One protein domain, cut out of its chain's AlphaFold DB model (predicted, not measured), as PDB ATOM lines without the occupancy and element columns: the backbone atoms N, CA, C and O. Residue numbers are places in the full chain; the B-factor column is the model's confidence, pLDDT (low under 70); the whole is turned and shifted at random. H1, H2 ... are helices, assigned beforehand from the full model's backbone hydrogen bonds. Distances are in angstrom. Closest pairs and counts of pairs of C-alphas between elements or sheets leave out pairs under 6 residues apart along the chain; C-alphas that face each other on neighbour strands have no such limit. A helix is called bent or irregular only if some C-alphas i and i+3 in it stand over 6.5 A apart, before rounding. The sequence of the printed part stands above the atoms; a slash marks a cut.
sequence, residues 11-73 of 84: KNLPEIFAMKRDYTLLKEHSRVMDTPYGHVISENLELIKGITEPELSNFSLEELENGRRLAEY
ATOM      1  N   LYS A  11     133.910 167.224 134.267       95.94
ATOM      2  CA  LYS A  11     133.236 166.484 133.189       95.94
ATOM      3  C   LYS A  11     132.381 167.364 132.280       95.94
ATOM      4  O   LYS A  11     132.072 166.925 131.187       95.94
ATOM      5  N   ASN A  12     131.990 168.551 132.739       96.12
ATOM      6  CA  ASN A  12     131.183 169.507 131.982       96.12
ATOM      7  C   ASN A  12     132.041 170.500 131.184       96.12
ATOM      8  O   ASN A  12     131.510 171.253 130.370       96.12
ATOM      9  N   LEU A  13     133.354 170.557 131.442       97.50
ATOM     10  CA  LEU A  13     134.248 171.503 130.774       97.50
ATOM     11  C   LEU A  13     134.259 171.350 129.248       97.50
ATOM     12  O   LEU A  13     134.228 172.390 128.591       97.50
ATOM     13  N   PRO A  14     134.266 170.136 128.660       97.69
ATOM     14  CA  PRO A  14     134.226 169.992 127.207       97.69
ATOM     15  C   PRO A  14     133.035 170.716 126.569       97.69
ATOM     16  O   PRO A  14     133.218 171.513 125.651       97.69
ATOM     17  N   GLU A  15     131.820 170.508 127.082       96.38
ATOM     18  CA  GLU A  15     130.616 171.157 126.560       96.38
ATOM     19  C   GLU A  15     130.663 172.678 126.758       96.38
ATOM     20  O   GLU A  15     130.290 173.432 125.862       96.38
ATOM     21  N   ILE A  16     131.168 173.147 127.902       96.56
ATOM     22  CA  ILE A  16     131.277 174.582 128.203       96.56
ATOM     23  C   ILE A  16     132.294 175.268 127.274       96.56
ATOM     24  O   ILE A  16     132.038 176.368 126.780       96.56
ATOM     25  N   PHE A  17     133.427 174.622 126.984       97.75
ATOM     26  CA  PHE A  17     134.394 175.119 126.003       97.75
ATOM     27  C   PHE A  17     133.822 175.117 124.581       97.75
ATOM     28  O   PHE A  17     134.077 176.063 123.832       97.75
ATOM     29  N   ALA A  18     133.013 174.117 124.219       96.88
ATOM     30  CA  ALA A  18     132.309 174.110 122.941       96.88
ATOM     31  C   ALA A  18     131.328 175.295 122.852       96.88
ATOM     32  O   ALA A  18     131.423 176.091 121.923       96.88
ATOM     33  N   MET A  19     130.508 175.525 123.884       95.31
ATOM     34  CA  MET A  19     129.614 176.690 123.949       95.31
ATOM     35  C   MET A  19     130.367 178.024 123.840       95.31
ATOM     36  O   MET A  19     129.908 178.938 123.153       95.31
ATOM     37  N   LYS A  20     131.539 178.152 124.483       96.44
ATOM     38  CA  LYS A  20     132.402 179.341 124.364       96.44
ATOM     39  C   LYS A  20     132.782 179.610 122.910       96.44
ATOM     40  O   LYS A  20     132.668 180.748 122.446       96.44
ATOM     41  N   ARG A  21     133.245 178.570 122.206       95.38
ATOM     42  CA  ARG A  21     133.612 178.631 120.787       95.38
ATOM     43  C   ARG A  21     132.421 179.113 119.966       95.38
ATOM     44  O   ARG A  21     132.565 180.058 119.199       95.38
ATOM     45  N   ASP A  22     131.249 178.528 120.165       93.06
ATOM     46  CA  ASP A  22     130.093 178.822 119.316       93.06
ATOM     47  C   ASP A  22     129.532 180.222 119.555       93.06
ATOM     48  O   ASP A  22     129.223 180.929 118.599       93.06
ATOM     49  N   TYR A  23     129.460 180.674 120.812       93.81
ATOM     50  CA  TYR A  23     129.079 182.055 121.106       93.81
ATOM     51  C   TYR A  23     130.076 183.064 120.535       93.81
ATOM     52  O   TYR A  23     129.667 184.127 120.065       93.81
ATOM     53  N   THR A  24     131.368 182.733 120.543       94.25
ATOM     54  CA  THR A  24     132.401 183.569 119.920       94.25
ATOM     55  C   THR A  24     132.182 183.647 118.408       94.25
ATOM     56  O   THR A  24     132.109 184.745 117.863       94.25
ATOM     57  N   LEU A  25     131.945 182.509 117.746       92.44
ATOM     58  CA  LEU A  25     131.640 182.464 116.313       92.44
ATOM     59  C   LEU A  25     130.351 183.220 115.968       92.44
ATOM     60  O   LEU A  25     130.322 183.966 114.994       92.44
ATOM     61  N   LEU A  26     129.291 183.084 116.769       90.50
ATOM     62  CA  LEU A  26     128.045 183.832 116.580       90.50
ATOM     63  C   LEU A  26     128.267 185.340 116.689       90.50
ATOM     64  O   LEU A  26     127.717 186.101 115.890       90.50
ATOM     65  N   LYS A  27     129.080 185.772 117.653       91.19
ATOM     66  CA  LYS A  27     129.437 187.178 117.838       91.19
ATOM     67  C   LYS A  27     130.270 187.722 116.671       91.19
ATOM     68  O   LYS A  27     130.084 188.876 116.300       91.19
ATOM     69  N   GLU A  28     131.176 186.922 116.113       91.75
ATOM     70  CA  GLU A  28     132.103 187.339 115.048       91.75
ATOM     71  C   GLU A  28     131.511 187.239 113.635       91.75
ATOM     72  O   GLU A  28     131.843 188.047 112.768       91.75
ATOM     73  N   HIS A  29     130.629 186.268 113.390       89.44
ATOM     74  CA  HIS A  29     130.191 185.897 112.040       89.44
ATOM     75  C   HIS A  29     128.689 186.058 111.783       89.44
ATOM     76  O   HIS A  29     128.218 185.708 110.702       89.44
ATOM     77  N   SER A  30     127.919 186.597 112.730       88.06
ATOM     78  CA  SER A  30     126.486 186.838 112.539       88.06
ATOM     79  C   SER A  30     126.065 188.244 112.964       88.06
ATOM     80  O   SER A  30     126.800 188.971 113.627       88.06
ATOM     81  N   ARG A  31     124.832 188.622 112.609       91.12
ATOM     82  CA  ARG A  31     124.202 189.879 113.048       91.12
ATOM     83  C   ARG A  31     123.429 189.742 114.359       91.12
ATOM     84  O   ARG A  31     122.682 190.643 114.723       91.12
ATOM     85  N   VAL A  32     123.583 188.627 115.078       88.38
ATOM     86  CA  VAL A  32     122.832 188.370 116.317       88.38
ATOM     87  C   VAL A  32     123.072 189.449 117.377       88.38
ATOM     88  O   VAL A  32     122.171 189.763 118.153       88.38
ATOM     89  N   MET A  33     124.250 190.079 117.359       91.25
ATOM     90  CA  MET A  33     124.606 191.167 118.268       91.25
ATOM     91  C   MET A  33     123.803 192.456 118.025       91.25
ATOM     92  O   MET A  33     123.648 193.238 118.956       91.25
ATOM     93  N   ASP A  34     123.246 192.647 116.821       93.56
ATOM     94  CA  ASP A  34     122.350 193.768 116.488       93.56
ATOM     95  C   ASP A  34     120.908 193.524 116.973       93.56
ATOM     96  O   ASP A  34     120.045 194.397 116.871       93.56
ATOM     97  N   THR A  35     120.612 192.315 117.452       92.31
ATOM     98  CA  THR A  35     119.279 191.926 117.919       92.31
ATOM     99  C   THR A  35     119.174 192.089 119.437       92.31
ATOM    100  O   THR A  35     120.194 192.117 120.131       92.31
ATOM    101  N   PRO A  36     117.954 192.091 120.008       91.12
ATOM    102  CA  PRO A  36     117.776 192.040 121.458       91.12
ATOM    103  C   PRO A  36     118.476 190.851 122.143       91.12
ATOM    104  O   PRO A  36     118.733 190.916 123.337       91.12
ATOM    105  N   TYR A  37     118.836 189.787 121.414       89.69
ATOM    106  CA  TYR A  37     119.544 188.626 121.966       89.69
ATOM    107  C   TYR A  37     121.053 188.848 122.166       89.69
ATOM    108  O   TYR A  37     121.703 188.050 122.842       89.69
ATOM    109  N   GLY A  38     121.630 189.930 121.629       93.25
ATOM    110  CA  GLY A  38     123.064 190.216 121.745       93.25
ATOM    111  C   GLY A  38     123.549 190.391 123.191       93.25
ATOM    112  O   GLY A  38     124.661 189.972 123.530       93.25
ATOM    113  N   HIS A  39     122.711 190.955 124.071       93.56
ATOM    114  CA  HIS A  39     123.068 191.099 125.487       93.56
ATOM    115  C   HIS A  39     123.180 189.728 126.173       93.56
ATOM    116  O   HIS A  39     124.149 189.489 126.888       93.56
ATOM    117  N   VAL A  40     122.266 188.799 125.863       93.00
ATOM    118  CA  VAL A  40     122.249 187.438 126.425       93.00
ATOM    119  C   VAL A  40     123.514 186.676 126.039       93.00
ATOM    120  O   VAL A  40     124.128 186.022 126.875       93.00
ATOM    121  N   ILE A  41     123.951 186.793 124.782       92.94
ATOM    122  CA  ILE A  41     125.198 186.166 124.314       92.94
ATOM    123  C   ILE A  41     126.405 186.716 125.076       92.94
ATOM    124  O   ILE A  41     127.299 185.957 125.448       92.94
ATOM    125  N   SER A  42     126.428 188.024 125.332       94.75
ATOM    126  CA  SER A  42     127.533 188.655 126.057       94.75
ATOM    127  C   SER A  42     127.561 188.233 127.524       94.75
ATOM    128  O   SER A  42     128.619 187.869 128.026       94.75
ATOM    129  N   GLU A  43     126.406 188.218 128.193       95.38
ATOM    130  CA  GLU A  43     126.275 187.736 129.573       95.38
ATOM    131  C   GLU A  43     126.705 186.269 129.697       95.38
ATOM    132  O   GLU A  43     127.501 185.928 130.572       95.38
ATOM    133  N   ASN A  44     126.261 185.411 128.775       94.62
ATOM    134  CA  ASN A  44     126.645 184.002 128.764       94.62
ATOM    135  C   ASN A  44     128.150 183.824 128.536       94.62
ATOM    136  O   ASN A  44     128.772 183.001 129.208       94.62
ATOM    137  N   LEU A  45     128.760 184.601 127.635       96.38
ATOM    138  CA  LEU A  45     130.209 184.582 127.430       96.38
ATOM    139  C   LEU A  45     130.977 184.994 128.692       96.38
ATOM    140  O   LEU A  45     131.975 184.355 129.012       96.38
ATOM    141  N   GLU A  46     130.524 186.012 129.426       96.81
ATOM    142  CA  GLU A  46     131.162 186.419 130.686       96.81
ATOM    143  C   GLU A  46     131.047 185.337 131.771       96.81
ATOM    144  O   GLU A  46     132.030 185.038 132.451       96.81
ATOM    145  N   LEU A  47     129.894 184.670 131.888       95.25
ATOM    146  CA  LEU A  47     129.736 183.530 132.799       95.25
ATOM    147  C   LEU A  47     130.671 182.372 132.426       95.25
ATOM    148  O   LEU A  47     131.344 181.800 133.284       95.25
ATOM    149  N   ILE A  48     130.755 182.051 131.134       96.75
ATOM    150  CA  ILE A  48     131.629 180.995 130.619       96.75
ATOM    151  C   ILE A  48     133.107 181.338 130.847       96.75
ATOM    152  O   ILE A  48     133.898 180.442 131.154       96.75
ATOM    153  N   LYS A  49     133.511 182.611 130.758       97.12
ATOM    154  CA  LYS A  49     134.879 183.036 131.106       97.12
ATOM    155  C   LYS A  49     135.217 182.736 132.561       97.12
ATOM    156  O   LYS A  49     136.280 182.182 132.816       97.12
ATOM    157  N   GLY A  50     134.296 182.993 133.491       97.00
ATOM    158  CA  GLY A  50     134.481 182.646 134.906       97.00
ATOM    159  C   GLY A  50     134.745 181.154 135.153       97.00
ATOM    160  O   GLY A  50     135.343 180.790 136.158       97.00
ATOM    161  N   ILE A  51     134.336 180.287 134.222       97.00
ATOM    162  CA  ILE A  51     134.555 178.838 134.292       97.00
ATOM    163  C   ILE A  51     135.817 178.412 133.529       97.00
ATOM    164  O   ILE A  51     136.486 177.463 133.936       97.00
ATOM    165  N   THR A  52     136.137 179.079 132.419       97.69
ATOM    166  CA  THR A  52     137.124 178.600 131.435       97.69
ATOM    167  C   THR A  52     138.462 179.327 131.459       97.69
ATOM    168  O   THR A  52     139.440 178.757 130.980       97.69
ATOM    169  N   GLU A  53     138.525 180.555 131.979       97.38
ATOM    170  CA  GLU A  53     139.776 181.316 132.034       97.38
ATOM    171  C   GLU A  53     140.602 180.915 133.263       97.38
ATOM    172  O   GLU A  53     140.077 180.972 134.380       97.38
ATOM    173  N   PRO A  54     141.880 180.525 133.105       96.94
ATOM    174  CA  PRO A  54     142.739 180.094 134.209       96.94
ATOM    175  C   PRO A  54     142.807 181.050 135.402       96.94
ATOM    176  O   PRO A  54     142.930 180.614 136.542       96.94
ATOM    177  N   GLU A  55     142.745 182.353 135.145       97.19
ATOM    178  CA  GLU A  55     142.827 183.404 136.153       97.19
ATOM    179  C   GLU A  55     141.512 183.643 136.911       97.19
ATOM    180  O   GLU A  55     141.528 184.270 137.970       97.19
ATOM    181  N   LEU A  56     140.385 183.146 136.388       95.94
ATOM    182  CA  LEU A  56     139.052 183.291 136.988       95.94
ATOM    183  C   LEU A  56     138.501 181.965 137.529       95.94
ATOM    184  O   LEU A  56     137.687 181.960 138.453       95.94
ATOM    185  N   SER A  57     138.934 180.852 136.941       96.12
ATOM    186  CA  SER A  57     138.389 179.525 137.185       96.12
ATOM    187  C   SER A  57     138.870 178.910 138.497       96.12
ATOM    188  O   SER A  57     139.950 179.200 139.010       96.12
ATOM    189  N   ASN A  58     138.061 178.003 139.047       95.19
ATOM    190  CA  ASN A  58     138.452 177.143 140.167       95.19
ATOM    191  C   ASN A  58     138.931 175.755 139.715       95.19
ATOM    192  O   ASN A  58     139.319 174.948 140.559       95.19
ATOM    193  N   PHE A  59     138.909 175.474 138.411       97.12
ATOM    194  CA  PHE A  59     139.477 174.253 137.850       97.12
ATOM    195  C   PHE A  59     140.991 174.380 137.700       97.12
ATOM    196  O   PHE A  59     141.530 175.462 137.464       97.12
ATOM    197  N   SER A  60     141.690 173.258 137.828       98.19
ATOM    198  CA  SER A  60     143.126 173.217 137.569       98.19
ATOM    199  C   SER A  60     143.434 173.478 136.090       98.19
ATOM    200  O   SER A  60     142.617 173.215 135.206       98.19
ATOM    201  N   LEU A  61     144.656 173.937 135.800       98.31
ATOM    202  CA  LEU A  61     145.128 174.121 134.420       98.31
ATOM    203  C   LEU A  61     145.008 172.839 133.582       98.31
ATOM    204  O   LEU A  61     144.688 172.907 132.401       98.31
ATOM    205  N   GLU A  62     145.246 171.677 134.195       98.44
ATOM    206  CA  GLU A  62     145.127 170.377 133.532       98.44
ATOM    207  C   GLU A  62     143.674 170.063 133.153       98.44
ATOM    208  O   GLU A  62     143.407 169.639 132.028       98.44
ATOM    209  N   GLU A  63     142.722 170.307 134.058       98.50
ATOM    210  CA  GLU A  63     141.296 170.114 133.783       98.50
ATOM    211  C   GLU A  63     140.804 171.062 132.687       98.50
ATOM    212  O   GLU A  63     140.086 170.625 131.783       98.50
ATOM    213  N   LEU A  64     141.220 172.332 132.732       98.56
ATOM    214  CA  LEU A  64     140.889 173.327 131.713       98.56
ATOM    215  C   LEU A  64     141.433 172.924 130.341       98.56
ATOM    216  O   LEU A  64     140.689 172.918 129.362       98.56
ATOM    217  N   GLU A  65     142.704 172.534 130.268       98.38
ATOM    218  CA  GLU A  65     143.334 172.134 129.011       98.38
ATOM    219  C   GLU A  65     142.724 170.844 128.450       98.38
ATOM    220  O   GLU A  65     142.438 170.752 127.254       98.38
ATOM    221  N   ASN A  66     142.448 169.857 129.307       98.31
ATOM    222  CA  ASN A  66     141.785 168.633 128.875       98.31
ATOM    223  C   ASN A  66     140.354 168.909 128.387       98.31
ATOM    224  O   ASN A  66     139.958 168.387 127.345       98.31
ATOM    225  N   GLY A  67     139.599 169.758 129.091       98.19
ATOM    226  CA  GLY A  67     138.272 170.204 128.670       98.19
ATOM    227  C   GLY A  67     138.305 170.890 127.304       98.19
ATOM    228  O   GLY A  67     137.571 170.493 126.400       98.19
ATOM    229  N   ARG A  68     139.218 171.850 127.125       97.94
ATOM    230  CA  ARG A  68     139.423 172.577 125.865       97.94
ATOM    231  C   ARG A  68     139.731 171.635 124.702       97.94
ATOM    232  O   ARG A  68     139.133 171.768 123.640       97.94
ATOM    233  N   ARG A  69     140.632 170.668 124.904       97.94
ATOM    234  CA  ARG A  69     140.996 169.669 123.888       97.94
ATOM    235  C   ARG A  69     139.825 168.748 123.538       97.94
ATOM    236  O   ARG A  69     139.628 168.417 122.377       97.94
ATOM    237  N   LEU A  70     139.049 168.307 124.528       98.00
ATOM    238  CA  LEU A  70     137.896 167.430 124.295       98.00
ATOM    239  C   LEU A  70     136.744 168.149 123.579       98.00
ATOM    240  O   LEU A  70     136.033 167.515 122.802       98.00
ATOM    241  N   ALA A  71     136.600 169.461 123.777       97.00
ATOM    242  CA  ALA A  71     135.602 170.284 123.092       97.00
ATOM    243  C   ALA A  71     135.755 170.293 121.559       97.00
ATOM    244  O   ALA A  71     134.778 170.519 120.844       97.00
ATOM    245  N   GLU A  72     136.954 170.010 121.034       94.25
ATOM    246  CA  GLU A  72     137.208 169.890 119.589       94.25
ATOM    247  C   GLU A  72     136.371 168.780 118.934       94.25
ATOM    248  O   GLU A  72     136.070 168.860 117.746       94.25
ATOM    249  N   TYR A  73     135.945 167.781 119.712       94.38
ATOM    250  CA  TYR A  73     135.130 166.656 119.247       94.38
ATOM    251  C   TYR A  73     133.634 166.829 119.529       94.38
ATOM    252  O   TYR A  73     132.850 165.923 119.245       94.38
TER     253      TYR A  73
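This is residues 11 to 73 of the 84 residues of an uncharacterized protein of Psychrobacter sp. KH172YL61 (UniProt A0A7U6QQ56). A helical hairpin of H1 and H2 makes the body, and a shorter helix, H3, packs across the first part of H1, residues 11 to 18, at the end of the hairpin away from the loop that joins H1 to H2. H1 and H2 run opposite ways and stand at an angle to each other, while H3 stands at a wide angle to H1 and comes near H2 at the end of H2. The printed part has 63 residues with three named helices, in the order H1, H2, H3 along the chain, and no named strand; the class is all helix. The whole is only just compact, close to loose, with a radius of gyration of the C-alphas of 12.4 A. Its outline is elongated, with spans of 37 by 24 by 15 A.

H1, residues 11 to 29, is the longest helix, and it touches both other helices. H2, residues 38 to 52, touches H1 with 11 pairs of C-alphas within 8 A. The closest C-alphas of these two are those of Lys 20 and Leu 45, 6.5 A apart, and the centres are 9.7 A apart. Their lines stand at a steep tilt of 37 degrees, only just steep, and they run opposite ways; the two form a helical hairpin. H3, residues 61 to 71, touches H1 with 21 pairs of C-alphas within 8 A, and H1 touches H3 with its residues 11 to 18 alone. The closest C-alphas are those of Pro 14 and Gly 67, 4.3 A apart. H1 and H3 run the same way at a steep tilt of 63 degrees, with their centres 13.1 A apart. H2 and H3 are close but not clearly touching, with 1 pair of C-alphas within 8 A, those of Thr 52 and Leu 64 at 6.5 A. They run opposite ways at a steep tilt of 49 degrees, and their centres are 18.3 A apart. In the backbones of H2 and H3 every O i to N i+4 pair is within hydrogen-bond range, and in H1 14 of 15 such pairs are.

H1 has 19 residues, from Lys 11 with its C-alpha at (133.236, 166.484, 133.189) to His 29 with its C-alpha at (130.191, 185.897, 112.040), 28.9 A from first to last C-alpha. It is irregular: C-alphas 11 and 14 are 7.0 A apart, against about 5 A in a regular helix, and its line is a rough one. H2 has 15 residues, Gly 38 to Thr 52, and is 20.7 A long from first to last C-alpha. H3 has 11 residues, from Leu 61 to Ala 71, whose C-alpha is at (135.602, 170.284, 123.092), and is 15.3 A long from first to last C-alpha.

The two C-alphas farthest apart are those of Thr 35, in the link from H1 to H2, and Glu 62, in H3, at 37.1 A. The first and last printed C-alphas, those of Lys 11 and Tyr 73, are 14.1 A apart. The link from H1 to H2 and the link from H2 to H3 have 8 residues each; both are short, and no link is long. The printed part runs from residue 11 to residue 73 of a full chain of 84 residues and has no cut. The mean pLDDT of the printed part is 95.2, and no printed residue is under 70; H3 has a mean of 98, and H1 and H2 have a mean of 95 each.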